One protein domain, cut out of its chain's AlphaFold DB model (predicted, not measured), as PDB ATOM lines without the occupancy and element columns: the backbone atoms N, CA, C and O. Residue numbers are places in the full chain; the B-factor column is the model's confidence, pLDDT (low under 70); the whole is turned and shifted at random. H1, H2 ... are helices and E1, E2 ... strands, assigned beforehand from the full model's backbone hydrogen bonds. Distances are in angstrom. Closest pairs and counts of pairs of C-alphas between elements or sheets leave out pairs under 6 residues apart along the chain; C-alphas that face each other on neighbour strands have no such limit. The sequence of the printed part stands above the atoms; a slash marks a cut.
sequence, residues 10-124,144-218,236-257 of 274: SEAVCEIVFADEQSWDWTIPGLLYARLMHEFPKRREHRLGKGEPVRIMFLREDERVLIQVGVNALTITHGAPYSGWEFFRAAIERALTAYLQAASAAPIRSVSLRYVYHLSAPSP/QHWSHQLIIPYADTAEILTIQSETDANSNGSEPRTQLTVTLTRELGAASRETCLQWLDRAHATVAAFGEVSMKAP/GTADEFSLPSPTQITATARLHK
ATOM      1  N   SER A  10     101.691 108.835 151.106       87.25
ATOM      2  CA  SER A  10     101.943 107.657 151.929       87.25
ATOM      3  C   SER A  10     103.117 107.877 152.867       87.25
ATOM      4  O   SER A  10     103.138 107.314 153.959       87.25
ATOM      5  N   GLU A  11     104.058 108.725 152.467       92.38
ATOM      6  CA  GLU A  11     105.210 109.094 153.268       92.38
ATOM      7  C   GLU A  11     105.684 110.498 152.893       92.38
ATOM      8  O   GLU A  11     105.777 110.845 151.713       92.38
ATOM      9  N   ALA A  12     105.996 111.300 153.904       95.44
ATOM     10  CA  ALA A  12     106.709 112.556 153.756       95.44
ATOM     11  C   ALA A  12     108.037 112.464 154.506       95.44
ATOM     12  O   ALA A  12     108.063 112.081 155.674       95.44
ATOM     13  N   VAL A  13     109.133 112.827 153.846       97.31
ATOM     14  CA  VAL A  13     110.484 112.754 154.405       97.31
ATOM     15  C   VAL A  13     111.169 114.099 154.236       97.31
ATOM     16  O   VAL A  13     111.184 114.660 153.142       97.31
ATOM     17  N   CYS A  14     111.744 114.603 155.319       98.06
ATOM     18  CA  CYS A  14     112.652 115.736 155.316       98.06
ATOM     19  C   CYS A  14     114.021 115.238 155.765       98.06
ATOM     20  O   CYS A  14     114.137 114.585 156.802       98.06
ATOM     21  N   GLU A  15     115.049 115.529 154.981       97.50
ATOM     22  CA  GLU A  15     116.429 115.208 155.327       97.50
ATOM     23  C   GLU A  15     117.248 116.491 155.355       97.50
ATOM     24  O   GLU A  15     117.192 117.291 154.423       97.50
ATOM     25  N   ILE A  16     117.986 116.678 156.443       96.44
ATOM     26  CA  ILE A  16     118.850 117.826 156.684       96.44
ATOM     27  C   ILE A  16     120.255 117.285 156.906       96.44
ATOM     28  O   ILE A  16     120.477 116.462 157.799       96.44
ATOM     29  N   VAL A  17     121.195 117.753 156.092       93.81
ATOM     30  CA  VAL A  17     122.610 117.396 156.180       93.81
ATOM     31  C   VAL A  17     123.378 118.604 156.694       93.81
ATOM     32  O   VAL A  17     123.205 119.723 156.207       93.81
ATOM     33  N   PHE A  18     124.234 118.377 157.681       92.00
ATOM     34  CA  PHE A  18     125.073 119.389 158.316       92.00
ATOM     35  C   PHE A  18     126.495 119.336 157.745       92.00
ATOM     36  O   PHE A  18     126.913 118.318 157.186       92.00
ATOM     37  N   ALA A  19     127.234 120.444 157.823       86.69
ATOM     38  CA  ALA A  19     128.612 120.474 157.339       86.69
ATOM     39  C   ALA A  19     129.525 119.580 158.199       86.69
ATOM     40  O   ALA A  19     129.405 119.539 159.421       86.69
ATOM     41  N   ASP A  20     130.455 118.886 157.543       74.75
ATOM     42  CA  ASP A  20     131.395 117.944 158.162       74.75
ATOM     43  C   ASP A  20     132.650 118.669 158.679       74.75
ATOM     44  O   ASP A  20     133.772 118.396 158.264       74.75
ATOM     45  N   GLU A  21     132.447 119.692 159.510       66.12
ATOM     46  CA  GLU A  21     133.543 120.539 160.009       66.12
ATOM     47  C   GLU A  21     134.152 120.019 161.319       66.12
ATOM     48  O   GLU A  21     135.241 120.440 161.708       66.12
ATOM     49  N   GLN A  22     133.475 119.095 162.008       63.22
ATOM     50  CA  GLN A  22     133.913 118.539 163.289       63.22
ATOM     51  C   GLN A  22     133.769 117.018 163.313       63.22
ATOM     52  O   GLN A  22     132.850 116.449 162.727       63.22
ATOM     53  N   SER A  23     134.665 116.356 164.052       74.31
ATOM     54  CA  SER A  23     134.536 114.933 164.357       74.31
ATOM     55  C   SER A  23     133.197 114.664 165.042       74.31
ATOM     56  O   SER A  23     132.900 115.283 166.063       74.31
ATOM     57  N   TRP A  24     132.420 113.727 164.502       83.69
ATOM     58  CA  TRP A  24     131.106 113.366 165.027       83.69
ATOM     59  C   TRP A  24     131.130 113.052 166.529       83.69
ATOM     60  O   TRP A  24     131.795 112.111 166.973       83.69
ATOM     61  N   ASP A  25     130.358 113.813 167.303       85.75
ATOM     62  CA  ASP A  25     130.157 113.567 168.725       85.75
ATOM     63  C   ASP A  25     129.058 112.510 168.929       85.75
ATOM     64  O   ASP A  25     127.860 112.754 168.762       85.75
ATOM     65  N   TRP A  26     129.472 111.309 169.341       86.88
ATOM     66  CA  TRP A  26     128.577 110.182 169.621       86.88
ATOM     67  C   TRP A  26     127.614 110.412 170.798       86.88
ATOM     68  O   TRP A  26     126.715 109.594 171.007       86.88
ATOM     69  N   THR A  27     127.743 111.508 171.550       90.62
ATOM     70  CA  THR A  27     126.779 111.907 172.585       90.62
ATOM     71  C   THR A  27     125.562 112.648 172.021       90.62
ATOM     72  O   THR A  27     124.506 112.637 172.665       90.62
ATOM     73  N   ILE A  28     125.649 113.205 170.799       91.50
ATOM     74  CA  ILE A  28     124.563 113.959 170.142       91.50
ATOM     75  C   ILE A  28     123.238 113.182 170.143       91.50
ATOM     76  O   ILE A  28     122.229 113.753 170.562       91.50
ATOM     77  N   PRO A  29     123.178 111.887 169.762       92.12
ATOM     78  CA  PRO A  29     121.924 111.141 169.802       92.12
ATOM     79  C   PRO A  29     121.315 111.049 171.207       92.12
ATOM     80  O   PRO A  29     120.099 111.146 171.354       92.12
ATOM     81  N   GLY A  30     122.135 110.897 172.252       92.38
ATOM     82  CA  GLY A  30     121.662 110.854 173.638       92.38
ATOM     83  C   GLY A  30     121.109 112.201 174.107       92.38
ATOM     84  O   GLY A  30     120.020 112.261 174.681       92.38
ATOM     85  N   LEU A  31     121.822 113.289 173.800       93.69
ATOM     86  CA  LEU A  31     121.400 114.661 174.101       93.69
ATOM     87  C   LEU A  31     120.126 115.057 173.351       93.69
ATOM     88  O   LEU A  31     119.276 115.766 173.899       93.69
ATOM     89  N   LEU A  32     119.990 114.600 172.108       94.44
ATOM     90  CA  LEU A  32     118.797 114.804 171.303       94.44
ATOM     91  C   LEU A  32     117.617 113.993 171.852       94.44
ATOM     92  O   LEU A  32     116.530 114.541 172.027       94.44
ATOM     93  N   TYR A  33     117.833 112.722 172.203       94.56
ATOM     94  CA  TYR A  33     116.795 111.882 172.799       94.56
ATOM     95  C   TYR A  33     116.247 112.481 174.095       94.56
ATOM     96  O   TYR A  33     115.035 112.580 174.247       94.56
ATOM     97  N   ALA A  34     117.114 112.964 174.991       95.25
ATOM     98  CA  ALA A  34     116.692 113.597 176.243       95.25
ATOM     99  C   ALA A  34     115.739 114.789 176.027       95.25
ATOM    100  O   ALA A  34     114.866 115.041 176.852       95.25
ATOM    101  N   ARG A  35     115.875 115.504 174.902       95.69
ATOM    102  CA  ARG A  35     115.001 116.630 174.533       95.69
ATOM    103  C   ARG A  35     113.694 116.188 173.877       95.69
ATOM    104  O   ARG A  35     112.696 116.891 173.981       95.69
ATOM    105  N   LEU A  36     113.701 115.047 173.189       95.38
ATOM    106  CA  LEU A  36     112.569 114.566 172.395       95.38
ATOM    107  C   LEU A  36     111.746 113.471 173.083       95.38
ATOM    108  O   LEU A  36     110.624 113.218 172.652       95.38
ATOM    109  N   MET A  37     112.255 112.839 174.143       93.88
ATOM    110  CA  MET A  37     111.686 111.622 174.741       93.88
ATOM    111  C   MET A  37     110.232 111.748 175.211       93.88
ATOM    112  O   MET A  37     109.535 110.744 175.284       93.88
ATOM    113  N   HIS A  38     109.756 112.958 175.516       94.31
ATOM    114  CA  HIS A  38     108.353 113.174 175.876       94.31
ATOM    115  C   HIS A  38     107.391 112.964 174.696       94.31
ATOM    116  O   HIS A  38     106.264 112.528 174.905       94.31
ATOM    117  N   GLU A  39     107.823 113.258 173.467       92.12
ATOM    118  CA  GLU A  39     107.016 113.084 172.250       92.12
ATOM    119  C   GLU A  39     107.444 111.844 171.447       92.12
ATOM    120  O   GLU A  39     106.608 111.189 170.827       92.12
ATOM    121  N   PHE A  40     108.727 111.484 171.504       95.38
ATOM    122  CA  PHE A  40     109.333 110.346 170.811       95.38
ATOM    123  C   PHE A  40     109.953 109.358 171.818       95.38
ATOM    124  O   PHE A  40     111.179 109.235 171.882       95.38
ATOM    125  N   PRO A  41     109.139 108.669 172.642       94.12
ATOM    126  CA  PRO A  41     109.625 107.850 173.756       94.12
ATOM    127  C   PRO A  41     110.269 106.527 173.320       94.12
ATOM    128  O   PRO A  41     110.951 105.872 174.106       94.12
ATOM    129  N   LYS A  42     110.042 106.085 172.080       94.19
ATOM    130  CA  LYS A  42     110.543 104.798 171.591       94.19
ATOM    131  C   LYS A  42     111.879 105.000 170.889       94.19
ATOM    132  O   LYS A  42     111.947 105.699 169.883       94.19
ATOM    133  N   ARG A  43     112.937 104.338 171.360       92.94
ATOM    134  CA  ARG A  43     114.256 104.342 170.711       92.94
ATOM    135  C   ARG A  43     114.524 103.012 170.010       92.94
ATOM    136  O   ARG A  43     114.348 101.954 170.609       92.94
ATOM    137  N   ARG A  44     114.998 103.061 168.764       91.19
ATOM    138  CA  ARG A  44     115.498 101.902 168.010       91.19
ATOM    139  C   ARG A  44     116.880 102.203 167.446       91.19
ATOM    140  O   ARG A  44     117.189 103.340 167.105       91.19
ATOM    141  N   GLU A  45     117.700 101.173 167.340       85.69
ATOM    142  CA  GLU A  45     118.973 101.238 166.628       85.69
ATOM    143  C   GLU A  45     118.812 100.496 165.310       85.69
ATOM    144  O   GLU A  45     118.359  99.350 165.282       85.69
ATOM    145  N   HIS A  46     119.158 101.161 164.214       78.88
ATOM    146  CA  HIS A  46     119.105 100.586 162.885       78.88
ATOM    147  C   HIS A  46     120.525 100.432 162.345       78.88
ATOM    148  O   HIS A  46     121.274 101.402 162.217       78.88
ATOM    149  N   ARG A  47     120.897  99.183 162.053       70.75
ATOM    150  CA  ARG A  47     122.141  98.828 161.369       70.75
ATOM    151  C   ARG A  47     121.787  98.320 159.985       70.75
ATOM    152  O   ARG A  47     121.218  97.237 159.855       70.75
ATOM    153  N   LEU A  48     122.136  99.092 158.969       62.75
ATOM    154  CA  LEU A  48     122.038  98.680 157.578       62.75
ATOM    155  C   LEU A  48     123.226  97.742 157.263       62.75
ATOM    156  O   LEU A  48     124.215  98.115 156.660       62.75
ATOM    157  N   GLY A  49     123.192  96.504 157.757       62.22
ATOM    158  CA  GLY A  49     124.224  95.501 157.455       62.22
ATOM    159  C   GLY A  49     125.537  95.607 158.254       62.22
ATOM    160  O   GLY A  49     125.642  96.302 159.267       62.22
ATOM    161  N   LYS A  50     126.541  94.813 157.847       50.31
ATOM    162  CA  LYS A  50     127.857  94.741 158.507       50.31
ATOM    163  C   LYS A  50     128.750  95.889 158.029       50.31
ATOM    164  O   LYS A  50     129.162  95.890 156.878       50.31
ATOM    165  N   GLY A  51     129.104  96.796 158.938       58.53
ATOM    166  CA  GLY A  51     130.066  97.878 158.689       58.53
ATOM    167  C   GLY A  51     129.443  99.250 158.424       58.53
ATOM    168  O   GLY A  51     130.177 100.232 158.379       58.53
ATOM    169  N   GLU A  52     128.117  99.347 158.305       60.66
ATOM    170  CA  GLU A  52     127.446 100.640 158.163       60.66
ATOM    171  C   GLU A  52     127.268 101.361 159.508       60.66
ATOM    172  O   GLU A  52     127.100 100.714 160.552       60.66
ATOM    173  N   PRO A  53     127.296 102.709 159.503       64.00
ATOM    174  CA  PRO A  53     127.115 103.497 160.710       64.00
ATOM    175  C   PRO A  53     125.738 103.230 161.324       64.00
ATOM    176  O   PRO A  53     124.708 103.283 160.650       64.00
ATOM    177  N   VAL A  54     125.727 102.957 162.632       73.06
ATOM    178  CA  VAL A  54     124.492 102.786 163.403       73.06
ATOM    179  C   VAL A  54     123.701 104.087 163.331       73.06
ATOM    180  O   VAL A  54     124.178 105.130 163.778       73.06
ATOM    181  N   ARG A  55     122.480 104.024 162.797       81.81
ATOM    182  CA  ARG A  55     121.531 105.134 162.870       81.81
ATOM    183  C   ARG A  55     120.631 104.929 164.075       81.81
ATOM    184  O   ARG A  55     120.132 103.826 164.311       81.81
ATOM    185  N   ILE A  56     120.423 105.988 164.844       90.69
ATOM    186  CA  ILE A  56     119.529 105.948 166.001       90.69
ATOM    187  C   ILE A  56     118.203 106.570 165.583       90.69
ATOM    188  O   ILE A  56     118.173 107.654 165.008       90.69
ATOM    189  N   MET A  57     117.113 105.861 165.853       93.81
ATOM    190  CA  MET A  57     115.755 106.268 165.522       93.81
ATOM    191  C   MET A  57     114.965 106.533 166.800       93.81
ATOM    192  O   MET A  57     114.958 105.710 167.719       93.81
ATOM    193  N   PHE A  58     114.253 107.650 166.827       95.44
ATOM    194  CA  PHE A  58     113.287 108.018 167.850       95.44
ATOM    195  C   PHE A  58     111.906 108.017 167.214       95.44
ATOM    196  O   PHE A  58     111.668 108.722 166.237       95.44
ATOM    197  N   LEU A  59     111.004 107.200 167.738       94.38
ATOM    198  CA  LEU A  59     109.659 107.039 167.217       94.38
ATOM    199  C   LEU A  59     108.665 107.630 168.205       94.38
ATOM    200  O   LEU A  59     108.796 107.477 169.424       94.38
ATOM    201  N   ARG A  60     107.644 108.273 167.648       92.69
ATOM    202  CA  ARG A  60     106.452 108.661 168.388       92.69
ATOM    203  C   ARG A  60     105.707 107.416 168.871       92.69
ATOM    204  O   ARG A  60     105.891 106.325 168.329       92.69
ATOM    205  N   GLU A  61     104.841 107.575 169.868       91.38
ATOM    206  CA  GLU A  61     104.046 106.472 170.424       91.38
ATOM    207  C   GLU A  61     103.259 105.708 169.342       91.38
ATOM    208  O   GLU A  61     103.246 104.476 169.325       91.38
ATOM    209  N   ASP A  62     102.685 106.446 168.388       90.06
ATOM    210  CA  ASP A  62     101.926 105.924 167.246       90.06
ATOM    211  C   ASP A  62     102.795 105.343 166.113       90.06
ATOM    212  O   ASP A  62     102.258 104.783 165.156       90.06
ATOM    213  N   GLU A  63     104.123 105.482 166.209       90.12
ATOM    214  CA  GLU A  63     105.131 105.100 165.210       90.12
ATOM    215  C   GLU A  63     104.902 105.701 163.811       90.12
ATOM    216  O   GLU A  63     105.485 105.244 162.827       90.12
ATOM    217  N   ARG A  64     104.072 106.748 163.704       91.44
ATOM    218  CA  ARG A  64     103.773 107.427 162.434       91.44
ATOM    219  C   ARG A  64     104.808 108.476 162.091       91.44
ATOM    220  O   ARG A  64     105.073 108.697 160.914       91.44
ATOM    221  N   VAL A  65     105.378 109.112 163.108       93.94
ATOM    222  CA  VAL A  65     106.480 110.056 162.949       93.94
ATOM    223  C   VAL A  65     107.716 109.469 163.604       93.94
ATOM    224  O   VAL A  65     107.675 109.024 164.754       93.94
ATOM    225  N   LEU A  66     108.819 109.482 162.868       95.38
ATOM    226  CA  LEU A  66     110.118 109.080 163.378       95.38
ATOM    227  C   LEU A  66     111.171 110.123 163.028       95.38
ATOM    228  O   LEU A  66     111.103 110.790 161.996       95.38
ATOM    229  N   ILE A  67     112.151 110.228 163.910       96.62
ATOM    230  CA  ILE A  67     113.334 111.059 163.762       96.62
ATOM    231  C   ILE A  67     114.525 110.118 163.766       96.62
ATOM    232  O   ILE A  67     114.712 109.348 164.703       96.62
ATOM    233  N   GLN A  68     115.331 110.172 162.723       95.12
ATOM    234  CA  GLN A  68     116.546 109.396 162.595       95.12
ATOM    235  C   GLN A  68     117.751 110.327 162.637       95.12
ATOM    236  O   GLN A  68     117.788 111.351 161.956       95.12
ATOM    237  N   VAL A  69     118.748 109.931 163.416       93.06
ATOM    238  CA  VAL A  69     120.016 110.634 163.562       93.06
ATOM    239  C   VAL A  69     121.116 109.748 163.004       93.06
ATOM    240  O   VAL A  69     121.298 108.608 163.445       93.06
ATOM    241  N   GLY A  70     121.827 110.280 162.017       87.88
ATOM    242  CA  GLY A  70     123.064 109.723 161.489       87.88
ATOM    243  C   GLY A  70     124.210 110.714 161.659       87.88
ATOM    244  O   GLY A  70     124.013 111.832 162.136       87.88
ATOM    245  N   VAL A  71     125.404 110.303 161.236       87.94
ATOM    246  CA  VAL A  71     126.578 111.183 161.205       87.94
ATOM    247  C   VAL A  71     126.263 112.399 160.335       87.94
ATOM    248  O   VAL A  71     125.980 112.246 159.149       87.94
ATOM    249  N   ASN A  72     126.262 113.586 160.948       88.44
ATOM    250  CA  ASN A  72     125.963 114.877 160.316       88.44
ATOM    251  C   ASN A  72     124.632 114.916 159.542       88.44
ATOM    252  O   ASN A  72     124.477 115.705 158.611       88.44
ATOM    253  N   ALA A  73     123.659 114.080 159.915       92.06
ATOM    254  CA  ALA A  73     122.376 114.000 159.228       92.06
ATOM    255  C   ALA A  73     121.212 113.834 160.208       92.06
ATOM    256  O   ALA A  73     121.261 113.026 161.141       92.06
ATOM    257  N   LEU A  74     120.136 114.571 159.944       95.38
ATOM    258  CA  LEU A  74     118.857 114.467 160.633       95.38
ATOM    259  C   LEU A  74     117.770 114.176 159.597       95.38
ATOM    260  O   LEU A  74     117.538 114.972 158.691       95.38
ATOM    261  N   THR A  75     117.086 113.048 159.745       97.06
ATOM    262  CA  THR A  75     115.955 112.676 158.889       97.06
ATOM    263  C   THR A  75     114.684 112.654 159.726       97.06
ATOM    264  O   THR A  75     114.646 112.015 160.774       97.06
ATOM    265  N   ILE A  76     113.631 113.316 159.264       97.81
ATOM    266  CA  ILE A  76     112.304 113.270 159.871       97.81
ATOM    267  C   ILE A  76     111.356 112.669 158.843       97.81
ATOM    268  O   ILE A  76     111.211 113.196 157.741       97.81
ATOM    269  N   THR A  77     110.695 111.584 159.221       96.88
ATOM    270  CA  THR A  77     109.740 110.880 158.369       96.88
ATOM    271  C   THR A  77     108.368 110.901 159.020       96.88
ATOM    272  O   THR A  77     108.233 110.589 160.202       96.88
ATOM    273  N   HIS A  78     107.343 111.228 158.237       95.56
ATOM    274  CA  HIS A  78     105.939 111.052 158.579       95.56
ATOM    275  C   HIS A  78     105.324 110.020 157.629       95.56
ATOM    276  O   HIS A  78     105.029 110.317 156.472       95.56
ATOM    277  N   GLY A  79     105.108 108.808 158.131       91.25
ATOM    278  CA  GLY A  79     104.450 107.727 157.405       91.25
ATOM    279  C   GLY A  79     102.926 107.868 157.364       91.25
ATOM    280  O   GLY A  79     102.337 108.747 158.000       91.25
ATOM    281  N   ALA A  80     102.274 106.978 156.620       84.12
ATOM    282  CA  ALA A  80     100.824 106.955 156.472       84.12
ATOM    283  C   ALA A  80     100.120 106.638 157.807       84.12
ATOM    284  O   ALA A  80     100.605 105.770 158.530       84.12
ATOM    285  N   PRO A  81      98.947 107.227 158.108       85.94
ATOM    286  CA  PRO A  81      98.289 108.280 157.337       85.94
ATOM    287  C   PRO A  81      98.999 109.628 157.530       85.94
ATOM    288  O   PRO A  81      99.222 110.052 158.660       85.94
ATOM    289  N   TYR A  82      99.337 110.307 156.431       86.25
ATOM    290  CA  TYR A  82      99.972 111.621 156.485       86.25
ATOM    291  C   TYR A  82      98.996 112.674 157.025       86.25
ATOM    292  O   TYR A  82      97.913 112.859 156.469       86.25
ATOM    293  N   SER A  83      99.384 113.369 158.099       87.81
ATOM    294  CA  SER A  83      98.493 114.294 158.819       87.81
ATOM    295  C   SER A  83      98.438 115.701 158.214       87.81
ATOM    296  O   SER A  83      97.690 116.543 158.702       87.81
ATOM    297  N   GLY A  84      99.214 115.970 157.160       90.12
ATOM    298  CA  GLY A  84      99.306 117.282 156.515       90.12
ATOM    299  C   GLY A  84     100.579 118.058 156.864       90.12
ATOM    300  O   GLY A  84     101.337 117.683 157.764       90.12
ATOM    301  N   TRP A  85     100.806 119.148 156.124       93.06
ATOM    302  CA  TRP A  85     102.041 119.932 156.190       93.06
ATOM    303  C   TRP A  85     102.278 120.571 157.545       93.06
ATOM    304  O   TRP A  85     103.344 120.368 158.105       93.06
ATOM    305  N   GLU A  86     101.285 121.250 158.115       94.06
ATOM    306  CA  GLU A  86     101.438 121.976 159.384       94.06
ATOM    307  C   GLU A  86     101.979 121.092 160.516       94.06
ATOM    308  O   GLU A  86     102.915 121.461 161.228       94.06
ATOM    309  N   PHE A  87     101.453 119.868 160.640       92.75
ATOM    310  CA  PHE A  87     101.920 118.907 161.639       92.75
ATOM    311  C   PHE A  87     103.342 118.425 161.353       92.75
ATOM    312  O   PHE A  87     104.157 118.315 162.272       92.75
ATOM    313  N   PHE A  88     103.650 118.144 160.086       95.38
ATOM    314  CA  PHE A  88     104.970 117.669 159.690       95.38
ATOM    315  C   PHE A  88     106.037 118.760 159.823       95.38
ATOM    316  O   PHE A  88     107.091 118.515 160.406       95.38
ATOM    317  N   ARG A  89     105.733 119.982 159.385       96.25
ATOM    318  CA  ARG A  89     106.554 121.182 159.545       96.25
ATOM    319  C   ARG A  89     106.879 121.433 161.012       96.25
ATOM    320  O   ARG A  89     108.043 121.625 161.351       96.25
ATOM    321  N   ALA A  90     105.878 121.362 161.891       95.69
ATOM    322  CA  ALA A  90     106.089 121.532 163.326       95.69
ATOM    323  C   ALA A  90     107.002 120.440 163.914       95.69
ATOM    324  O   ALA A  90     107.838 120.735 164.767       95.69
ATOM    325  N   ALA A  91     106.881 119.189 163.451       95.50
ATOM    326  CA  ALA A  91     107.777 118.107 163.860       95.50
ATOM    327  C   ALA A  91     109.220 118.330 163.368       95.50
ATOM    328  O   ALA A  91     110.157 118.159 164.149       95.50
ATOM    329  N   ILE A  92     109.403 118.765 162.114       97.62
ATOM    330  CA  ILE A  92     110.716 119.122 161.553       97.62
ATOM    331  C   ILE A  92     111.348 120.251 162.365       97.62
ATOM    332  O   ILE A  92     112.496 120.142 162.787       97.62
ATOM    333  N   GLU A  93     110.595 121.317 162.629       97.19
ATOM    334  CA  GLU A  93     111.073 122.475 163.376       97.19
ATOM    335  C   GLU A  93     111.522 122.097 164.795       97.19
ATOM    336  O   GLU A  93     112.600 122.516 165.230       97.19
ATOM    337  N   ARG A  94     110.744 121.262 165.499       95.81
ATOM    338  CA  ARG A  94     111.117 120.742 166.824       95.81
ATOM    339  C   ARG A  94     112.387 119.898 166.765       95.81
ATOM    340  O   ARG A  94     113.311 120.142 167.541       95.81
ATOM    341  N   ALA A  95     112.451 118.942 165.838       96.50
ATOM    342  CA  ALA A  95     113.595 118.048 165.682       96.50
ATOM    343  C   ALA A  95     114.877 118.819 165.339       96.50
ATOM    344  O   ALA A  95     115.907 118.613 165.977       96.50
ATOM    345  N   LEU A  96     114.799 119.748 164.382       96.44
ATOM    346  CA  LEU A  96     115.916 120.593 163.967       96.44
ATOM    347  C   LEU A  96     116.399 121.481 165.116       96.44
ATOM    348  O   LEU A  96     117.598 121.567 165.366       96.44
ATOM    349  N   THR A  97     115.475 122.100 165.855       95.56
ATOM    350  CA  THR A  97     115.823 122.925 167.022       95.56
ATOM    351  C   THR A  97     116.542 122.101 168.085       95.56
ATOM    352  O   THR A  97     117.597 122.504 168.571       95.56
ATOM    353  N   ALA A  98     116.002 120.930 168.424       95.12
ATOM    354  CA  ALA A  98     116.606 120.046 169.412       95.12
ATOM    355  C   ALA A  98     117.981 119.530 168.955       95.12
ATOM    356  O   ALA A  98     118.898 119.441 169.771       95.12
ATOM    357  N   TYR A  99     118.145 119.242 167.659       94.75
ATOM    358  CA  TYR A  99     119.423 118.827 167.083       94.75
ATOM    359  C   TYR A  99     120.468 119.938 167.174       94.75
ATOM    360  O   TYR A  99     121.549 119.707 167.702       94.75
ATOM    361  N   LEU A 100     120.144 121.159 166.736       92.50
ATOM    362  CA  LEU A 100     121.075 122.293 166.783       92.50
ATOM    363  C   LEU A 100     121.499 122.636 168.218       92.50
ATOM    364  O   LEU A 100     122.629 123.057 168.439       92.50
ATOM    365  N   GLN A 101     120.630 122.414 169.205       92.00
ATOM    366  CA  GLN A 101     120.989 122.551 170.620       92.00
ATOM    367  C   GLN A 101     121.899 121.426 171.134       92.00
ATOM    368  O   GLN A 101     122.663 121.651 172.068       92.00
ATOM    369  N   ALA A 102     121.786 120.214 170.583       91.44
ATOM    370  CA  ALA A 102     122.617 119.072 170.959       91.44
ATOM    371  C   ALA A 102     123.991 119.097 170.267       91.44
ATOM    372  O   ALA A 102     124.979 118.715 170.880       91.44
ATOM    373  N   ALA A 103     124.047 119.567 169.019       86.94
ATOM    374  CA  ALA A 103     125.230 119.577 168.159       86.94
ATOM    375  C   ALA A 103     125.895 120.965 168.042       86.94
ATOM    376  O   ALA A 103     126.583 121.236 167.063       86.94
ATOM    377  N   SER A 104     125.666 121.865 169.006       80.75
ATOM    378  CA  SER A 104     126.285 123.203 169.068       80.75
ATOM    379  C   SER A 104     126.164 124.028 167.775       80.75
ATOM    380  O   SER A 104     127.147 124.557 167.267       80.75
ATOM    381  N   ALA A 105     124.939 124.163 167.259       78.62
ATOM    382  CA  ALA A 105     124.594 124.991 166.100       78.62
ATOM    383  C   ALA A 105     125.386 124.674 164.815       78.62
ATOM    384  O   ALA A 105     125.786 125.585 164.089       78.62
ATOM    385  N   ALA A 106     125.570 123.384 164.512       83.06
ATOM    386  CA  ALA A 106     126.180 122.938 163.260       83.06
ATOM    387  C   ALA A 106     125.504 123.587 162.027       83.06
ATOM    388  O   ALA A 106     124.268 123.582 161.933       83.06
ATOM    389  N   PRO A 107     126.276 124.137 161.073       88.38
ATOM    390  CA  PRO A 107     125.712 124.795 159.903       88.38
ATOM    391  C   PRO A 107     125.026 123.784 158.978       88.38
ATOM    392  O   PRO A 107     125.522 122.677 158.746       88.38
ATOM    393  N   ILE A 108     123.881 124.175 158.415       92.94
ATOM    394  CA  ILE A 108     123.114 123.326 157.499       92.94
ATOM    395  C   ILE A 108     123.759 123.396 156.114       92.94
ATOM    396  O   ILE A 108     123.825 124.461 155.496       92.94
ATOM    397  N   ARG A 109     124.224 122.252 155.614       92.81
ATOM    398  CA  ARG A 109     124.840 122.124 154.293       92.81
ATOM    399  C   ARG A 109     123.789 121.972 153.207       92.81
ATOM    400  O   ARG A 109     123.836 122.706 152.222       92.81
ATOM    401  N   SER A 110     122.851 121.051 153.390       93.50
ATOM    402  CA  SER A 110     121.797 120.792 152.416       93.50
ATOM    403  C   SER A 110     120.518 120.303 153.076       93.50
ATOM    404  O   SER A 110     120.500 119.856 154.226       93.50
ATOM    405  N   VAL A 111     119.423 120.447 152.342       96.25
ATOM    406  CA  VAL A 111     118.091 120.051 152.781       96.25
ATOM    407  C   VAL A 111     117.336 119.432 151.614       96.25
ATOM    408  O   VAL A 111     117.458 119.872 150.468       96.25
ATOM    409  N   SER A 112     116.550 118.399 151.899       96.62
ATOM    410  CA  SER A 112     115.620 117.814 150.941       96.62
ATOM    411  C   SER A 112     114.245 117.586 151.555       96.62
ATOM    412  O   SER A 112     114.102 117.336 152.755       96.62
ATOM    413  N   LEU A 113     113.225 117.675 150.705       96.69
ATOM    414  CA  LEU A 113     111.848 117.331 151.023       96.69
ATOM    415  C   LEU A 113     111.325 116.368 149.960       96.69
ATOM    416  O   LEU A 113     111.373 116.664 148.765       96.69
ATOM    417  N   ARG A 114     110.810 115.223 150.403       95.38
ATOM    418  CA  ARG A 114     110.336 114.136 149.549       95.38
ATOM    419  C   ARG A 114     108.942 113.705 149.946       95.38
ATOM    420  O   ARG A 114     108.751 113.303 151.091       95.38
ATOM    421  N   TYR A 115     108.011 113.696 148.995       91.81
ATOM    422  CA  TYR A 115     106.711 113.042 149.150       91.81
ATOM    423  C   TYR A 115     106.636 111.788 148.296       91.81
ATOM    424  O   TYR A 115     107.045 111.772 147.132       91.81
ATOM    425  N   VAL A 116     106.076 110.749 148.897       89.56
ATOM    426  CA  VAL A 116     105.762 109.483 148.256       89.56
ATOM    427  C   VAL A 116     104.250 109.375 148.134       89.56
ATOM    428  O   VAL A 116     103.518 109.578 149.103       89.56
ATOM    429  N   TYR A 117     103.783 109.044 146.937       83.06
ATOM    430  CA  TYR A 117     102.382 108.818 146.620       83.06
ATOM    431  C   TYR A 117     102.203 107.383 146.129       83.06
ATOM    432  O   TYR A 117     102.960 106.908 145.280       83.06
ATOM    433  N   HIS A 118     101.156 106.707 146.602       76.62
ATOM    434  CA  HIS A 118     100.704 105.455 145.996       76.62
ATOM    435  C   HIS A 118      99.557 105.728 145.026       76.62
ATOM    436  O   HIS A 118      98.517 106.269 145.409       76.62
ATOM    437  N   LEU A 119      99.736 105.318 143.771       70.69
ATOM    438  CA  LEU A 119      98.722 105.420 142.730       70.69
ATOM    439  C   LEU A 119      97.946 104.099 142.652       70.69
ATOM    440  O   LEU A 119      98.529 103.017 142.638       70.69
ATOM    441  N   SER A 120      96.613 104.179 142.637       55.22
ATOM    442  CA  SER A 120      95.734 103.009 142.797       55.22
ATOM    443  C   SER A 120      95.452 102.206 141.519       55.22
ATOM    444  O   SER A 120      94.475 101.468 141.505       55.22
ATOM    445  N   ALA A 121      96.245 102.313 140.449       54.97
ATOM    446  CA  ALA A 121      96.104 101.405 139.307       54.97
ATOM    447  C   ALA A 121      97.351 101.388 138.408       54.97
ATOM    448  O   ALA A 121      97.792 102.455 137.974       54.97
ATOM    449  N   PRO A 122      97.848 100.208 138.011       48.31
ATOM    450  CA  PRO A 122      98.547 100.047 136.751       48.31
ATOM    451  C   PRO A 122      97.486 100.017 135.641       48.31
ATOM    452  O   PRO A 122      96.505  99.274 135.712       48.31
ATOM    453  N   SER A 123      97.641 100.842 134.607       38.34
ATOM    454  CA  SER A 123      96.821 100.695 133.399       38.34
ATOM    455  C   SER A 123      97.019  99.275 132.833       38.34
ATOM    456  O   SER A 123      98.167  98.854 132.703       38.34
ATOM    457  N   PRO A 124      95.958  98.521 132.487       35.59
ATOM    458  CA  PRO A 124      96.059  97.112 132.084       35.59
ATOM    459  C   PRO A 124      96.676  96.873 130.694       35.59
ATOM    460  O   PRO A 124      96.706  95.737 130.226       35.59
ATOM    461  N   GLN A 144     107.526  93.384 134.392       54.41
ATOM    462  CA  GLN A 144     107.181  93.139 135.791       54.41
ATOM    463  C   GLN A 144     107.542  94.372 136.617       54.41
ATOM    464  O   GLN A 144     106.751  94.799 137.450       54.41
ATOM    465  N   HIS A 145     108.696  94.989 136.349       60.69
ATOM    466  CA  HIS A 145     109.136  96.200 137.032       60.69
ATOM    467  C   HIS A 145     109.618  97.235 136.017       60.69
ATOM    468  O   HIS A 145     110.342  96.922 135.064       60.69
ATOM    469  N   TRP A 146     109.238  98.486 136.237       64.25
ATOM    470  CA  TRP A 146     109.772  99.621 135.493       64.25
ATOM    471  C   TRP A 146     110.032 100.777 136.447       64.25
ATOM    472  O   TRP A 146     109.279 100.977 137.403       64.25
ATOM    473  N   SER A 147     111.089 101.537 136.164       66.19
ATOM    474  CA  SER A 147     111.404 102.765 136.882       66.19
ATOM    475  C   SER A 147     111.782 103.878 135.912       66.19
ATOM    476  O   SER A 147     112.575 103.701 134.982       66.19
ATOM    477  N   HIS A 148     111.179 105.043 136.117       64.81
ATOM    478  CA  HIS A 148     111.504 106.279 135.416       64.81
ATOM    479  C   HIS A 148     112.002 107.295 136.429       64.81
ATOM    480  O   HIS A 148     111.392 107.455 137.484       64.81
ATOM    481  N   GLN A 149     113.070 108.007 136.084       69.25
ATOM    482  CA  GLN A 149     113.608 109.100 136.876       69.25
ATOM    483  C   GLN A 149     113.834 110.318 135.982       69.25
ATOM    484  O   GLN A 149     114.491 110.238 134.943       69.25
ATOM    485  N   LEU A 150     113.294 111.451 136.409       64.75
ATOM    486  CA  LEU A 150     113.504 112.759 135.814       64.75
ATOM    487  C   LEU A 150     114.232 113.635 136.830       64.75
ATOM    488  O   LEU A 150     113.778 113.758 137.966       64.75
ATOM    489  N   ILE A 151     115.346 114.232 136.420       67.50
ATOM    490  CA  ILE A 151     116.164 115.133 137.233       67.50
ATOM    491  C   ILE A 151     116.194 116.490 136.536       67.50
ATOM    492  O   ILE A 151     116.596 116.597 135.375       67.50
ATOM    493  N   ILE A 152     115.762 117.517 137.258       71.81
ATOM    494  CA  ILE A 152     115.639 118.889 136.774       71.81
ATOM    495  C   ILE A 152     116.446 119.798 137.713       71.81
ATOM    496  O   ILE A 152     115.955 120.156 138.788       71.81
ATOM    497  N   PRO A 153     117.695 120.141 137.362       68.62
ATOM    498  CA  PRO A 153     118.450 121.202 138.021       68.62
ATOM    499  C   PRO A 153     117.902 122.605 137.716       68.62
ATOM    500  O   PRO A 153     117.591 122.950 136.572       68.62
ATOM    501  N   TYR A 154     117.884 123.435 138.753       65.81
ATOM    502  CA  TYR A 154     117.587 124.863 138.736       65.81
ATOM    503  C   TYR A 154     118.865 125.623 139.103       65.81
ATOM    504  O   TYR A 154     119.207 125.749 140.283       65.81
ATOM    505  N   ALA A 155     119.612 126.087 138.095       58.97
ATOM    506  CA  ALA A 155     120.936 126.673 138.328       58.97
ATOM    507  C   ALA A 155     120.904 127.910 139.232       58.97
ATOM    508  O   ALA A 155     121.770 128.031 140.094       58.97
ATOM    509  N   ASP A 156     119.901 128.782 139.090       66.06
ATOM    510  CA  ASP A 156     119.880 130.055 139.824       66.06
ATOM    511  C   ASP A 156     119.629 129.876 141.331       66.06
ATOM    512  O   ASP A 156     119.918 130.774 142.120       66.06
ATOM    513  N   THR A 157     119.111 128.718 141.759       68.81
ATOM    514  CA  THR A 157     118.790 128.434 143.169       68.81
ATOM    515  C   THR A 157     119.605 127.295 143.783       68.81
ATOM    516  O   THR A 157     119.481 127.060 144.988       68.81
ATOM    517  N   ALA A 158     120.454 126.621 142.995       80.62
ATOM    518  CA  ALA A 158     121.138 125.380 143.373       80.62
ATOM    519  C   ALA A 158     120.162 124.279 143.838       80.62
ATOM    520  O   ALA A 158     120.450 123.499 144.750       80.62
ATOM    521  N   GLU A 159     118.978 124.240 143.222       84.00
ATOM    522  CA  GLU A 159     117.931 123.270 143.536       84.00
ATOM    523  C   GLU A 159     117.878 122.160 142.499       84.00
ATOM    524  O   GLU A 159     118.141 122.367 141.315       84.00
ATOM    525  N   ILE A 160     117.504 120.966 142.941       80.88
ATOM    526  CA  ILE A 160     117.320 119.808 142.074       80.88
ATOM    527  C   ILE A 160     115.965 119.195 142.398       80.88
ATOM    528  O   ILE A 160     115.740 118.710 143.508       80.88
ATOM    529  N   LEU A 161     115.068 119.195 141.414       78.31
ATOM    530  CA  LEU A 161     113.815 118.455 141.473       78.31
ATOM    531  C   LEU A 161     114.024 117.079 140.845       78.31
ATOM    532  O   LEU A 161     114.423 116.959 139.689       78.31
ATOM    533  N   THR A 162     113.729 116.038 141.611       79.06
ATOM    534  CA  THR A 162     113.749 114.650 141.161       79.06
ATOM    535  C   THR A 162     112.343 114.077 141.226       79.06
ATOM    536  O   THR A 162     111.721 114.061 142.287       79.06
ATOM    537  N   ILE A 163     111.856 113.574 140.097       73.81
ATOM    538  CA  ILE A 163     110.580 112.868 139.997       73.81
ATOM    539  C   ILE A 163     110.891 111.435 139.594       73.81
ATOM    540  O   ILE A 163     111.466 111.195 138.534       73.81
ATOM    541  N   GLN A 164     110.507 110.485 140.435       76.69
ATOM    542  CA  GLN A 164     110.681 109.066 140.184       76.69
ATOM    543  C   GLN A 164     109.329 108.372 140.206       76.69
ATOM    544  O   GLN A 164     108.544 108.568 141.127       76.69
ATOM    545  N   SER A 165     109.067 107.538 139.210       72.00
ATOM    546  CA  SER A 165     107.920 106.639 139.208       72.00
ATOM    547  C   SER A 165     108.418 105.217 139.068       72.00
ATOM    548  O   SER A 165     109.211 104.924 138.177       72.00
ATOM    549  N   GLU A 166     107.927 104.339 139.924       71.50
ATOM    550  CA  GLU A 166     108.308 102.935 139.955       71.50
ATOM    551  C   GLU A 166     107.057 102.080 140.098       71.50
ATOM    552  O   GLU A 166     106.139 102.437 140.836       71.50
ATOM    553  N   THR A 167     106.985 100.976 139.361       70.94
ATOM    554  CA  THR A 167     105.933  99.977 139.564       70.94
ATOM    555  C   THR A 167     106.560  98.677 139.991       70.94
ATOM    556  O   THR A 167     107.391  98.124 139.270       70.94
ATOM    557  N   ASP A 168     106.100  98.189 141.134       63.22
ATOM    558  CA  ASP A 168     106.442  96.870 141.622       63.22
ATOM    559  C   ASP A 168     105.294  95.903 141.296       63.22
ATOM    560  O   ASP A 168     104.129  96.124 141.662       63.22
ATOM    561  N   ALA A 169     105.620  94.841 140.560       56.62
ATOM    562  CA  ALA A 169     104.731  93.706 140.372       56.62
ATOM    563  C   ALA A 169     105.042  92.716 141.486       56.62
ATOM    564  O   ALA A 169     105.883  91.833 141.331       56.62
ATOM    565  N   ASN A 170     104.356  92.876 142.615       55.06
ATOM    566  CA  ASN A 170     104.508  91.970 143.744       55.06
ATOM    567  C   ASN A 170     104.353  90.507 143.290       55.06
ATOM    568  O   ASN A 170     103.334  90.125 142.709       55.06
ATOM    569  N   SER A 171     105.333  89.669 143.629       46.00
ATOM    570  CA  SER A 171     105.374  88.236 143.299       46.00
ATOM    571  C   SER A 171     104.240  87.411 143.932       46.00
ATOM    572  O   SER A 171     103.973  86.296 143.493       46.00
ATOM    573  N   ASN A 172     103.522  87.971 144.914       48.31
ATOM    574  CA  ASN A 172     102.484  87.292 145.700       48.31
ATOM    575  C   ASN A 172     101.036  87.531 145.211       48.31
ATOM    576  O   ASN A 172     100.093  87.396 145.990       48.31
ATOM    577  N   GLY A 173     100.822  87.916 143.947       48.75
ATOM    578  CA  GLY A 173      99.473  88.018 143.357       48.75
ATOM    579  C   GLY A 173      98.637  89.223 143.814       48.75
ATOM    580  O   GLY A 173      97.432  89.260 143.576       48.75
ATOM    581  N   SER A 174      99.256  90.215 144.461       55.72
ATOM    582  CA  SER A 174      98.626  91.519 144.707       55.72
ATOM    583  C   SER A 174      98.653  92.380 143.442       55.72
ATOM    584  O   SER A 174      99.587  92.273 142.648       55.72
ATOM    585  N   GLU A 175      97.650  93.248 143.262       58.31
ATOM    586  CA  GLU A 175      97.623  94.200 142.143       58.31
ATOM    587  C   GLU A 175      98.922  95.030 142.106       58.31
ATOM    588  O   GLU A 175      99.381  95.475 143.166       58.31
ATOM    589  N   PRO A 176      99.529  95.246 140.919       60.34
ATOM    590  CA  PRO A 176     100.755  96.027 140.819       60.34
ATOM    591  C   PRO A 176     100.514  97.439 141.350       60.34
ATOM    592  O   PRO A 176      99.476  98.049 141.081       60.34
ATOM    593  N   ARG A 177     101.466  97.969 142.116       66.38
ATOM    594  CA  ARG A 177     101.354  99.310 142.698       66.38
ATOM    595  C   ARG A 177     102.398 100.216 142.087       66.38
ATOM    596  O   ARG A 177     103.585  99.908 142.117       66.38
ATOM    597  N   THR A 178     101.942 101.350 141.570       71.19
ATOM    598  CA  THR A 178     102.836 102.415 141.130       71.19
ATOM    599  C   THR A 178     103.066 103.377 142.287       71.19
ATOM    600  O   THR A 178     102.120 103.902 142.884       71.19
ATOM    601  N   GLN A 179     104.333 103.598 142.604       77.06
ATOM    602  CA  GLN A 179     104.797 104.598 143.542       77.06
ATOM    603  C   GLN A 179     105.362 105.785 142.764       77.06
ATOM    604  O   GLN A 179     106.215 105.617 141.895       77.06
ATOM    605  N   LEU A 180     104.883 106.982 143.091       78.50
ATOM    606  CA  LEU A 180     105.435 108.239 142.605       78.50
ATOM    607  C   LEU A 180     106.167 108.917 143.762       78.50
ATOM    608  O   LEU A 180     105.568 109.209 144.793       78.50
ATOM    609  N   THR A 181     107.446 109.194 143.573       86.00
ATOM    610  CA  THR A 181     108.308 109.885 144.526       86.00
ATOM    611  C   THR A 181     108.716 111.221 143.925       86.00
ATOM    612  O   THR A 181     109.311 111.271 142.850       86.00
ATOM    613  N   VAL A 182     108.423 112.313 144.622       84.62
ATOM    614  CA  VAL A 182     108.814 113.668 144.219       84.62
ATOM    615  C   VAL A 182     109.713 114.231 145.305       84.62
ATOM    616  O   VAL A 182     109.300 114.307 146.458       84.62
ATOM    617  N   THR A 183     110.943 114.590 144.948       90.31
ATOM    618  CA  THR A 183     111.947 115.140 145.866       90.31
ATOM    619  C   THR A 183     112.436 116.479 145.344       90.31
ATOM    620  O   THR A 183     112.884 116.550 144.204       90.31
ATOM    621  N   LEU A 184     112.407 117.514 146.176       87.69
ATOM    622  CA  LEU A 184     113.158 118.742 145.936       87.69
ATOM    623  C   LEU A 184     114.338 118.776 146.907       87.69
ATOM    624  O   LEU A 184     114.158 118.506 148.092       87.69
ATOM    625  N   THR A 185     115.525 119.102 146.407       92.81
ATOM    626  CA  THR A 185     116.760 119.205 147.196       92.81
ATOM    627  C   THR A 185     117.428 120.543 146.925       92.81
ATOM    628  O   THR A 185     117.390 121.019 145.791       92.81
ATOM    629  N   ARG A 186     118.064 121.131 147.941       91.50
ATOM    630  CA  ARG A 186     118.880 122.340 147.805       91.50
ATOM    631  C   ARG A 186     120.176 122.239 148.598       91.50
ATOM    632  O   ARG A 186     120.157 121.902 149.782       91.50
ATOM    633  N   GLU A 187     121.275 122.626 147.960       90.25
ATOM    634  CA  GLU A 187     122.523 122.949 148.655       90.25
ATOM    635  C   GLU A 187     122.446 124.388 149.186       90.25
ATOM    636  O   GLU A 187     122.132 125.327 148.452       90.25
ATOM    637  N   LEU A 188     122.698 124.560 150.481       84.31
ATOM    638  CA  LEU A 188     122.536 125.826 151.193       84.31
ATOM    639  C   LEU A 188     123.863 126.491 151.581       84.31
ATOM    640  O   LEU A 188     123.850 127.661 151.947       84.31
ATOM    641  N   GLY A 189     124.993 125.781 151.486       76.38
ATOM    642  CA  GLY A 189     126.323 126.372 151.682       76.38
ATOM    643  C   GLY A 189     126.528 127.018 153.060       76.38
ATOM    644  O   GLY A 189     127.074 128.114 153.118       76.38
ATOM    645  N   ALA A 190     126.098 126.337 154.134       81.56
ATOM    646  CA  ALA A 190     126.105 126.783 155.538       81.56
ATOM    647  C   ALA A 190     124.990 127.788 155.901       81.56
ATOM    648  O   ALA A 190     125.228 128.957 156.196       81.56
ATOM    649  N   ALA A 191     123.747 127.306 155.928       87.12
ATOM    650  CA  ALA A 191     122.571 128.098 156.288       87.12
ATOM    651  C   ALA A 191     122.151 127.978 157.761       87.12
ATOM    652  O   ALA A 191     122.435 126.988 158.442       87.12
ATOM    653  N   SER A 192     121.398 128.986 158.219       91.25
ATOM    654  CA  SER A 192     120.720 128.986 159.517       91.25
ATOM    655  C   SER A 192     119.433 128.150 159.504       91.25
ATOM    656  O   SER A 192     118.904 127.775 158.450       91.25
ATOM    657  N   ARG A 193     118.888 127.905 160.702       93.31
ATOM    658  CA  ARG A 193     117.587 127.252 160.897       93.31
ATOM    659  C   ARG A 193     116.472 127.967 160.133       93.31
ATOM    660  O   ARG A 193     115.658 127.310 159.493       93.31
ATOM    661  N   GLU A 194     116.422 129.291 160.207       92.88
ATOM    662  CA  GLU A 194     115.360 130.111 159.621       92.88
ATOM    663  C   GLU A 194     115.354 129.981 158.099       92.88
ATOM    664  O   GLU A 194     114.304 129.723 157.512       92.88
ATOM    665  N   THR A 195     116.531 130.059 157.469       91.88
ATOM    666  CA  THR A 195     116.690 129.854 156.024       91.88
ATOM    667  C   THR A 195     116.231 128.457 155.598       91.88
ATOM    668  O   THR A 195     115.559 128.312 154.578       91.88
ATOM    669  N   CYS A 196     116.544 127.427 156.391       93.56
ATOM    670  CA  CYS A 196     116.089 126.058 156.136       93.56
ATOM    671  C   CYS A 196     114.556 125.932 156.217       93.56
ATOM    672  O   CYS A 196     113.935 125.370 155.316       93.56
ATOM    673  N   LEU A 197     113.923 126.505 157.247       94.50
ATOM    674  CA  LEU A 197     112.464 126.454 157.408       94.50
ATOM    675  C   LEU A 197     111.726 127.232 156.308       94.50
ATOM    676  O   LEU A 197     110.760 126.722 155.747       94.50
ATOM    677  N   GLN A 198     112.214 128.419 155.940       91.44
ATOM    678  CA  GLN A 198     111.662 129.192 154.820       91.44
ATOM    679  C   GLN A 198     111.779 128.434 153.496       91.44
ATOM    680  O   GLN A 198     110.865 128.451 152.668       91.44
ATOM    681  N   TRP A 199     112.904 127.743 153.292       93.12
ATOM    682  CA  TRP A 199     113.081 126.890 152.128       93.12
ATOM    683  C   TRP A 199     112.063 125.747 152.103       93.12
ATOM    684  O   TRP A 199     111.455 125.508 151.060       93.12
ATOM    685  N   LEU A 200     111.856 125.080 153.242       94.06
ATOM    686  CA  LEU A 200     110.928 123.961 153.381       94.06
ATOM    687  C   LEU A 200     109.484 124.350 153.052       94.06
ATOM    688  O   LEU A 200     108.798 123.581 152.385       94.06
ATOM    689  N   ASP A 201     109.044 125.542 153.456       90.50
ATOM    690  CA  ASP A 201     107.695 126.040 153.158       90.50
ATOM    691  C   ASP A 201     107.463 126.194 151.643       90.50
ATOM    692  O   ASP A 201     106.444 125.747 151.109       90.50
ATOM    693  N   ARG A 202     108.450 126.725 150.910       88.19
ATOM    694  CA  ARG A 202     108.396 126.789 149.440       88.19
ATOM    695  C   ARG A 202     108.518 125.406 148.799       88.19
ATOM    696  O   ARG A 202     107.790 125.100 147.858       88.19
ATOM    697  N   ALA A 203     109.417 124.560 149.306       87.00
ATOM    698  CA  ALA A 203     109.609 123.204 148.800       87.00
ATOM    699  C   ALA A 203     108.332 122.366 148.934       87.00
ATOM    700  O   ALA A 203     107.989 121.623 148.013       87.00
ATOM    701  N   HIS A 204     107.604 122.518 150.045       87.94
ATOM    702  CA  HIS A 204     106.308 121.883 150.251       87.94
ATOM    703  C   HIS A 204     105.322 122.264 149.150       87.94
ATOM    704  O   HIS A 204     104.751 121.370 148.529       87.94
ATOM    705  N   ALA A 205     105.169 123.562 148.873       79.38
ATOM    706  CA  ALA A 205     104.256 124.051 147.846       79.38
ATOM    707  C   ALA A 205     104.563 123.410 146.475       79.38
ATOM    708  O   ALA A 205     103.666 122.859 145.832       79.38
ATOM    709  N   THR A 206     105.843 123.367 146.091       77.25
ATOM    710  CA  THR A 206     106.303 122.725 144.850       77.25
ATOM    711  C   THR A 206     105.999 121.225 144.824       77.25
ATOM    712  O   THR A 206     105.403 120.727 143.873       77.25
ATOM    713  N   VAL A 207     106.402 120.477 145.857       79.88
ATOM    714  CA  VAL A 207     106.273 119.007 145.898       79.88
ATOM    715  C   VAL A 207     104.804 118.567 146.016       79.88
ATOM    716  O   VAL A 207     104.411 117.549 145.436       79.88
ATOM    717  N   ALA A 208     103.973 119.335 146.726       78.12
ATOM    718  CA  ALA A 208     102.543 119.076 146.880       78.12
ATOM    719  C   ALA A 208     101.756 119.325 145.583       78.12
ATOM    720  O   ALA A 208     100.841 118.558 145.269       78.12
ATOM    721  N   ALA A 209     102.150 120.325 144.784       69.44
ATOM    722  CA  ALA A 209     101.508 120.625 143.503       69.44
ATOM    723  C   ALA A 209     101.534 119.428 142.535       69.44
ATOM    724  O   ALA A 209     100.558 119.184 141.823       69.44
ATOM    725  N   PHE A 210     102.595 118.611 142.556       66.19
ATOM    726  CA  PHE A 210     102.665 117.384 141.753       66.19
ATOM    727  C   PHE A 210     101.599 116.354 142.141       66.19
ATOM    728  O   PHE A 210     101.045 115.682 141.267       66.19
ATOM    729  N   GLY A 211     101.262 116.263 143.432       61.19
ATOM    730  CA  GLY A 211     100.150 115.445 143.905       61.19
ATOM    731  C   GLY A 211      98.814 115.932 143.338       61.19
ATOM    732  O   GLY A 211      98.029 115.130 142.840       61.19
ATOM    733  N   GLU A 212      98.571 117.245 143.335       59.12
ATOM    734  CA  GLU A 212      97.334 117.834 142.805       59.12
ATOM    735  C   GLU A 212      97.175 117.718 141.288       59.12
ATOM    736  O   GLU A 212      96.082 117.413 140.798       59.12
ATOM    737  N   VAL A 213      98.254 117.922 140.534       51.66
ATOM    738  CA  VAL A 213      98.253 117.790 139.068       51.66
ATOM    739  C   VAL A 213      98.005 116.339 138.654       51.66
ATOM    740  O   VAL A 213      97.240 116.089 137.722       51.66
ATOM    741  N   SER A 214      98.554 115.373 139.398       48.44
ATOM    742  CA  SER A 214      98.273 113.947 139.195       48.44
ATOM    743  C   SER A 214      96.793 113.582 139.449       48.44
ATOM    744  O   SER A 214      96.318 112.569 138.942       48.44
ATOM    745  N   MET A 215      96.036 114.420 140.183       48.62
ATOM    746  CA  MET A 215      94.622 114.197 140.532       48.62
ATOM    747  C   MET A 215      93.591 114.787 139.561       48.62
ATOM    748  O   MET A 215      92.505 114.221 139.426       48.62
ATOM    749  N   LYS A 216      93.855 115.955 138.955       37.81
ATOM    750  CA  LYS A 216      92.827 116.739 138.225       37.81
ATOM    751  C   LYS A 216      92.575 116.282 136.784       37.81
ATOM    752  O   LYS A 216      91.564 116.643 136.191       37.81
ATOM    753  N   ALA A 217      93.422 115.420 136.252       31.20
ATOM    754  CA  ALA A 217      93.144 114.626 135.067       31.20
ATOM    755  C   ALA A 217      93.664 113.211 135.352       31.20
ATOM    756  O   ALA A 217      94.611 113.082 136.128       31.20
ATOM    757  N   PRO A 218      93.166 112.143 134.703       36.50
ATOM    758  CA  PRO A 218      94.068 111.054 134.362       36.50
ATOM    759  C   PRO A 218      95.096 111.718 133.459       36.50
ATOM    760  O   PRO A 218      94.855 111.841 132.258       36.50
ATOM    761  N   GLY A 236     102.161 128.188 134.233       35.06
ATOM    762  CA  GLY A 236     102.010 128.646 135.616       35.06
ATOM    763  C   GLY A 236     102.932 127.989 136.649       35.06
ATOM    764  O   GLY A 236     103.284 128.652 137.599       35.06
ATOM    765  N   THR A 237     103.425 126.754 136.493       37.88
ATOM    766  CA  THR A 237     104.240 126.119 137.568       37.88
ATOM    767  C   THR A 237     105.612 126.756 137.824       37.88
ATOM    768  O   THR A 237     106.123 126.654 138.935       37.88
ATOM    769  N   ALA A 238     106.214 127.423 136.838       36.19
ATOM    770  CA  ALA A 238     107.441 128.197 137.060       36.19
ATOM    771  C   ALA A 238     107.135 129.586 137.658       36.19
ATOM    772  O   ALA A 238     107.809 130.010 138.597       36.19
ATOM    773  N   ASP A 239     106.066 130.240 137.186       35.25
ATOM    774  CA  ASP A 239     105.670 131.593 137.605       35.25
ATOM    775  C   ASP A 239     104.918 131.628 138.958       35.25
ATOM    776  O   ASP A 239     105.130 132.543 139.750       35.25
ATOM    777  N   GLU A 240     104.086 130.629 139.285       37.12
ATOM    778  CA  GLU A 240     103.327 130.531 140.552       37.12
ATOM    779  C   GLU A 240     104.212 130.148 141.746       37.12
ATOM    780  O   GLU A 240     103.931 130.562 142.869       37.12
ATOM    781  N   PHE A 241     105.290 129.385 141.528       39.84
ATOM    782  CA  PHE A 241     106.171 128.901 142.604       39.84
ATOM    783  C   PHE A 241     107.507 129.654 142.690       39.84
ATOM    784  O   PHE A 241     108.354 129.307 143.517       39.84
ATOM    785  N   SER A 242     107.691 130.706 141.875       49.84
ATOM    786  CA  SER A 242     108.929 131.504 141.799       49.84
ATOM    787  C   SER A 242     110.189 130.646 141.599       49.84
ATOM    788  O   SER A 242     111.247 130.951 142.153       49.84
ATOM    789  N   LEU A 243     110.083 129.538 140.857       44.94
ATOM    790  CA  LEU A 243     111.248 128.725 140.513       44.94
ATOM    791  C   LEU A 243     111.845 129.259 139.206       44.94
ATOM    792  O   LEU A 243     111.098 129.481 138.250       44.94
ATOM    793  N   PRO A 244     113.173 129.468 139.133       46.75
ATOM    794  CA  PRO A 244     113.821 129.911 137.904       46.75
ATOM    795  C   PRO A 244     113.621 128.882 136.782       46.75
ATOM    796  O   PRO A 244     113.205 127.744 137.007       46.75
ATOM    797  N   SER A 245     113.935 129.262 135.545       46.97
ATOM    798  CA  SER A 245     113.873 128.306 134.435       46.97
ATOM    799  C   SER A 245     114.881 127.163 134.641       46.97
ATOM    800  O   SER A 245     116.014 127.421 135.052       46.97
ATOM    801  N   PRO A 246     114.510 125.901 134.352       50.38
ATOM    802  CA  PRO A 246     115.434 124.782 134.474       50.38
ATOM    803  C   PRO A 246     116.582 124.931 133.473       50.38
ATOM    804  O   PRO A 246     116.364 125.288 132.313       50.38
ATOM    805  N   THR A 247     117.805 124.633 133.905       42.12
ATOM    806  CA  THR A 247     119.011 124.794 133.074       42.12
ATOM    807  C   THR A 247     119.335 123.563 132.243       42.12
ATOM    808  O   THR A 247     119.860 123.679 131.138       42.12
ATOM    809  N   GLN A 248     119.010 122.380 132.753       51.78
ATOM    810  CA  GLN A 248     119.189 121.107 132.066       51.78
ATOM    811  C   GLN A 248     118.081 120.159 132.521       51.78
ATOM    812  O   GLN A 248     117.594 120.270 133.641       51.78
ATOM    813  N   ILE A 249     117.655 119.238 131.660       50.47
ATOM    814  CA  ILE A 249     116.699 118.196 132.039       50.47
ATOM    815  C   ILE A 249     117.299 116.850 131.659       50.47
ATOM    816  O   ILE A 249     117.594 116.609 130.490       50.47
ATOM    817  N   THR A 250     117.469 115.978 132.650       39.12
ATOM    818  CA  THR A 250     117.996 114.624 132.464       39.12
ATOM    819  C   THR A 250     116.890 113.620 132.750       39.12
ATOM    820  O   THR A 250     116.342 113.591 133.850       39.12
ATOM    821  N   ALA A 251     116.567 112.775 131.772       41.81
ATOM    822  CA  ALA A 251     115.585 111.703 131.914       41.81
ATOM    823  C   ALA A 251     116.273 110.343 131.768       41.81
ATOM    824  O   ALA A 251     117.060 110.129 130.849       41.81
ATOM    825  N   THR A 252     115.979 109.414 132.673       42.56
ATOM    826  CA  THR A 252     116.461 108.031 132.627       42.56
ATOM    827  C   THR A 252     115.277 107.086 132.791       42.56
ATOM    828  O   THR A 252     114.481 107.230 133.717       42.56
ATOM    829  N   ALA A 253     115.167 106.104 131.898       46.16
ATOM    830  CA  ALA A 253     114.184 105.031 131.985       46.16
ATOM    831  C   ALA A 253     114.913 103.689 132.067       46.16
ATOM    832  O   ALA A 253     115.853 103.445 131.306       46.16
ATOM    833  N   ARG A 254     114.496 102.826 132.996       48.59
ATOM    834  CA  ARG A 254     115.032 101.472 133.156       48.59
ATOM    835  C   ARG A 254     113.897 100.460 133.142       48.59
ATOM    836  O   ARG A 254     112.876 100.629 133.807       48.59
ATOM    837  N   LEU A 255     114.108  99.386 132.388       48.81
ATOM    838  CA  LEU A 255     113.182  98.268 132.291       48.81
ATOM    839  C   LEU A 255     113.857  97.021 132.863       48.81
ATOM    840  O   LEU A 255     114.877  96.579 132.335       48.81
ATOM    841  N   HIS A 256     113.291  96.448 133.925       43.19
ATOM    842  CA  HIS A 256     113.803  95.215 134.515       43.19
ATOM    843  C   HIS A 256     112.886  94.047 134.145       43.19
ATOM    844  O   HIS A 256     111.704  94.010 134.491       43.19
ATOM    845  N   LYS A 257     113.447  93.065 133.434       40.00
ATOM    846  CA  LYS A 257     112.805  91.770 133.207       40.00
ATOM    847  C   LYS A 257     113.441  90.750 134.143       40.00
ATOM    848  O   LYS A 257     114.598  90.388 133.947       40.00
TER     849      LYS A 257
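Overview. This is residues 10 to 124, 144 to 218 and 236 to 257 of the 274 residues of the protein "TIGR04255 family protein" of Armatimonadetes bacterium (UniProt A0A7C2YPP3). One long sheet of ten strands, twisted and curled, makes a wall through the whole domain, and three helices, H1, H2 and H3, cover one of its faces one after another. The small helix H4 lies away from the sheet, near H3, and the opposite face of the sheet bears no named helix. The printed part has 212 residues, with four named helices and ten named strands in the order E1 H1 E2 E3 E4 E5 H2 E6 E7 E8 E9 H3 H4 E10. The sheet runs E2 - E3 - E4 - E5 - E1 - E6 - E9 - E8 - E7 - E10, all antiparallel; the class is mixed, helices and strands, in two layers, helices on one face of a sheet. The whole is compact, with a radius of gyration of the C-alphas of 18.4 A and spans of 52 by 45 by 33 A.

Along the chain. Find C-alpha 10 at (101.943, 107.657, 151.929); from there E1 runs 26.7 A to residue 18. H1 is residues 28 to 36. Next come E2, residues 42 to 46, E3, 55 to 59, E4, 65 to 70, and E5, 73 to 79. H2, residues 85 to 102, begins with C-alpha 85 at (102.041, 119.932, 156.190) and is 25.3 A long. E6 takes residues 108 to 119, 33.7 A; after the first cut E7 takes 145 to 154, 29.9 A, and E8 takes 159 to 168, 28.9 A. E9, residues 177 to 191, is the longest strand at 38.3 A and bends by 68 degrees at residue 188. H3, residues 193 to 216, is 35.2 A long. After the second cut look for H4, residues 237 to 240, and E10, residues 250 to 256, which ends with C-alpha 256 at (113.803, 95.215, 134.515).

Arrangement. Start at E1, an inner strand: N 13 and O 114 to E6 are 2.8 A apart, and N 14 and O 76 to E5 are 2.9 A apart. E2 E3 E4 E5 form a meander, each strand the antiparallel neighbour of the one before; look at N 44 and O 57, 2.8 A, N 58 and O 67, 2.8 A, and N 68 and O 75, 2.8 A. E7 E8 E9 form a second meander, with N 150 and O 163 at 2.8 A and N 162 and O 183 at 2.8 A. E9 pairs with E6 through N 113 and O 184, 2.9 A, and E7 with the edge strand E10 through N 149 and O 252, 2.9 A. E5, H2, E6 make a split strand-helix-strand unit, two strands running the same way with E1 between them, and its crossover is right-handed. H1 lies over E3 at a height over the sheet of 9.7 A. H2 lies over E5 and E1 at 9.1 A, its C-alpha 92 lying 6.3 A from that of Ile 76. H3, on the same face as H2, lies over E6 and E9, also at 9.1 A; the C-alphas of Val 182 and Val 207 are 6.1 A apart. H2 touches H1 with residues 95 to 102 alone, closest at the C-alphas of Ile 28 and Ala 102, 5.5 A, at a steep tilt of 49 degrees, opposite ways. H3 touches H2 with residues 193 to 204 alone, closest at the C-alphas of Glu 93 and Leu 197, 7.3 A, at a shallow tilt of 28 degrees, opposite ways. H3 and H4 are near each other, with 6 pairs of C-alphas within 10 A. Every O i to N i+4 pair is within hydrogen-bond range in H2, against 4 of 5 in H1 and 18 of 20 in H3; H4 is too short for such a pair, and its 1 O i to N i+3 pair is not within range.

Size, cuts and confidence. The two C-alphas farthest apart, those of Ser 104 and Pro 124, are 54.4 A apart. Residues 125 to 143 are not printed, and C-alphas 124 and 144 are 12.4 A apart across that cut; residues 219 to 235 are not printed either, with 19.3 A between C-alphas 218 and 236. Of the links that are printed whole, none is long. The mean pLDDT of the printed part is 77.3; 68 residues are under 70, among them residues 209 to 218 and 236 to 257.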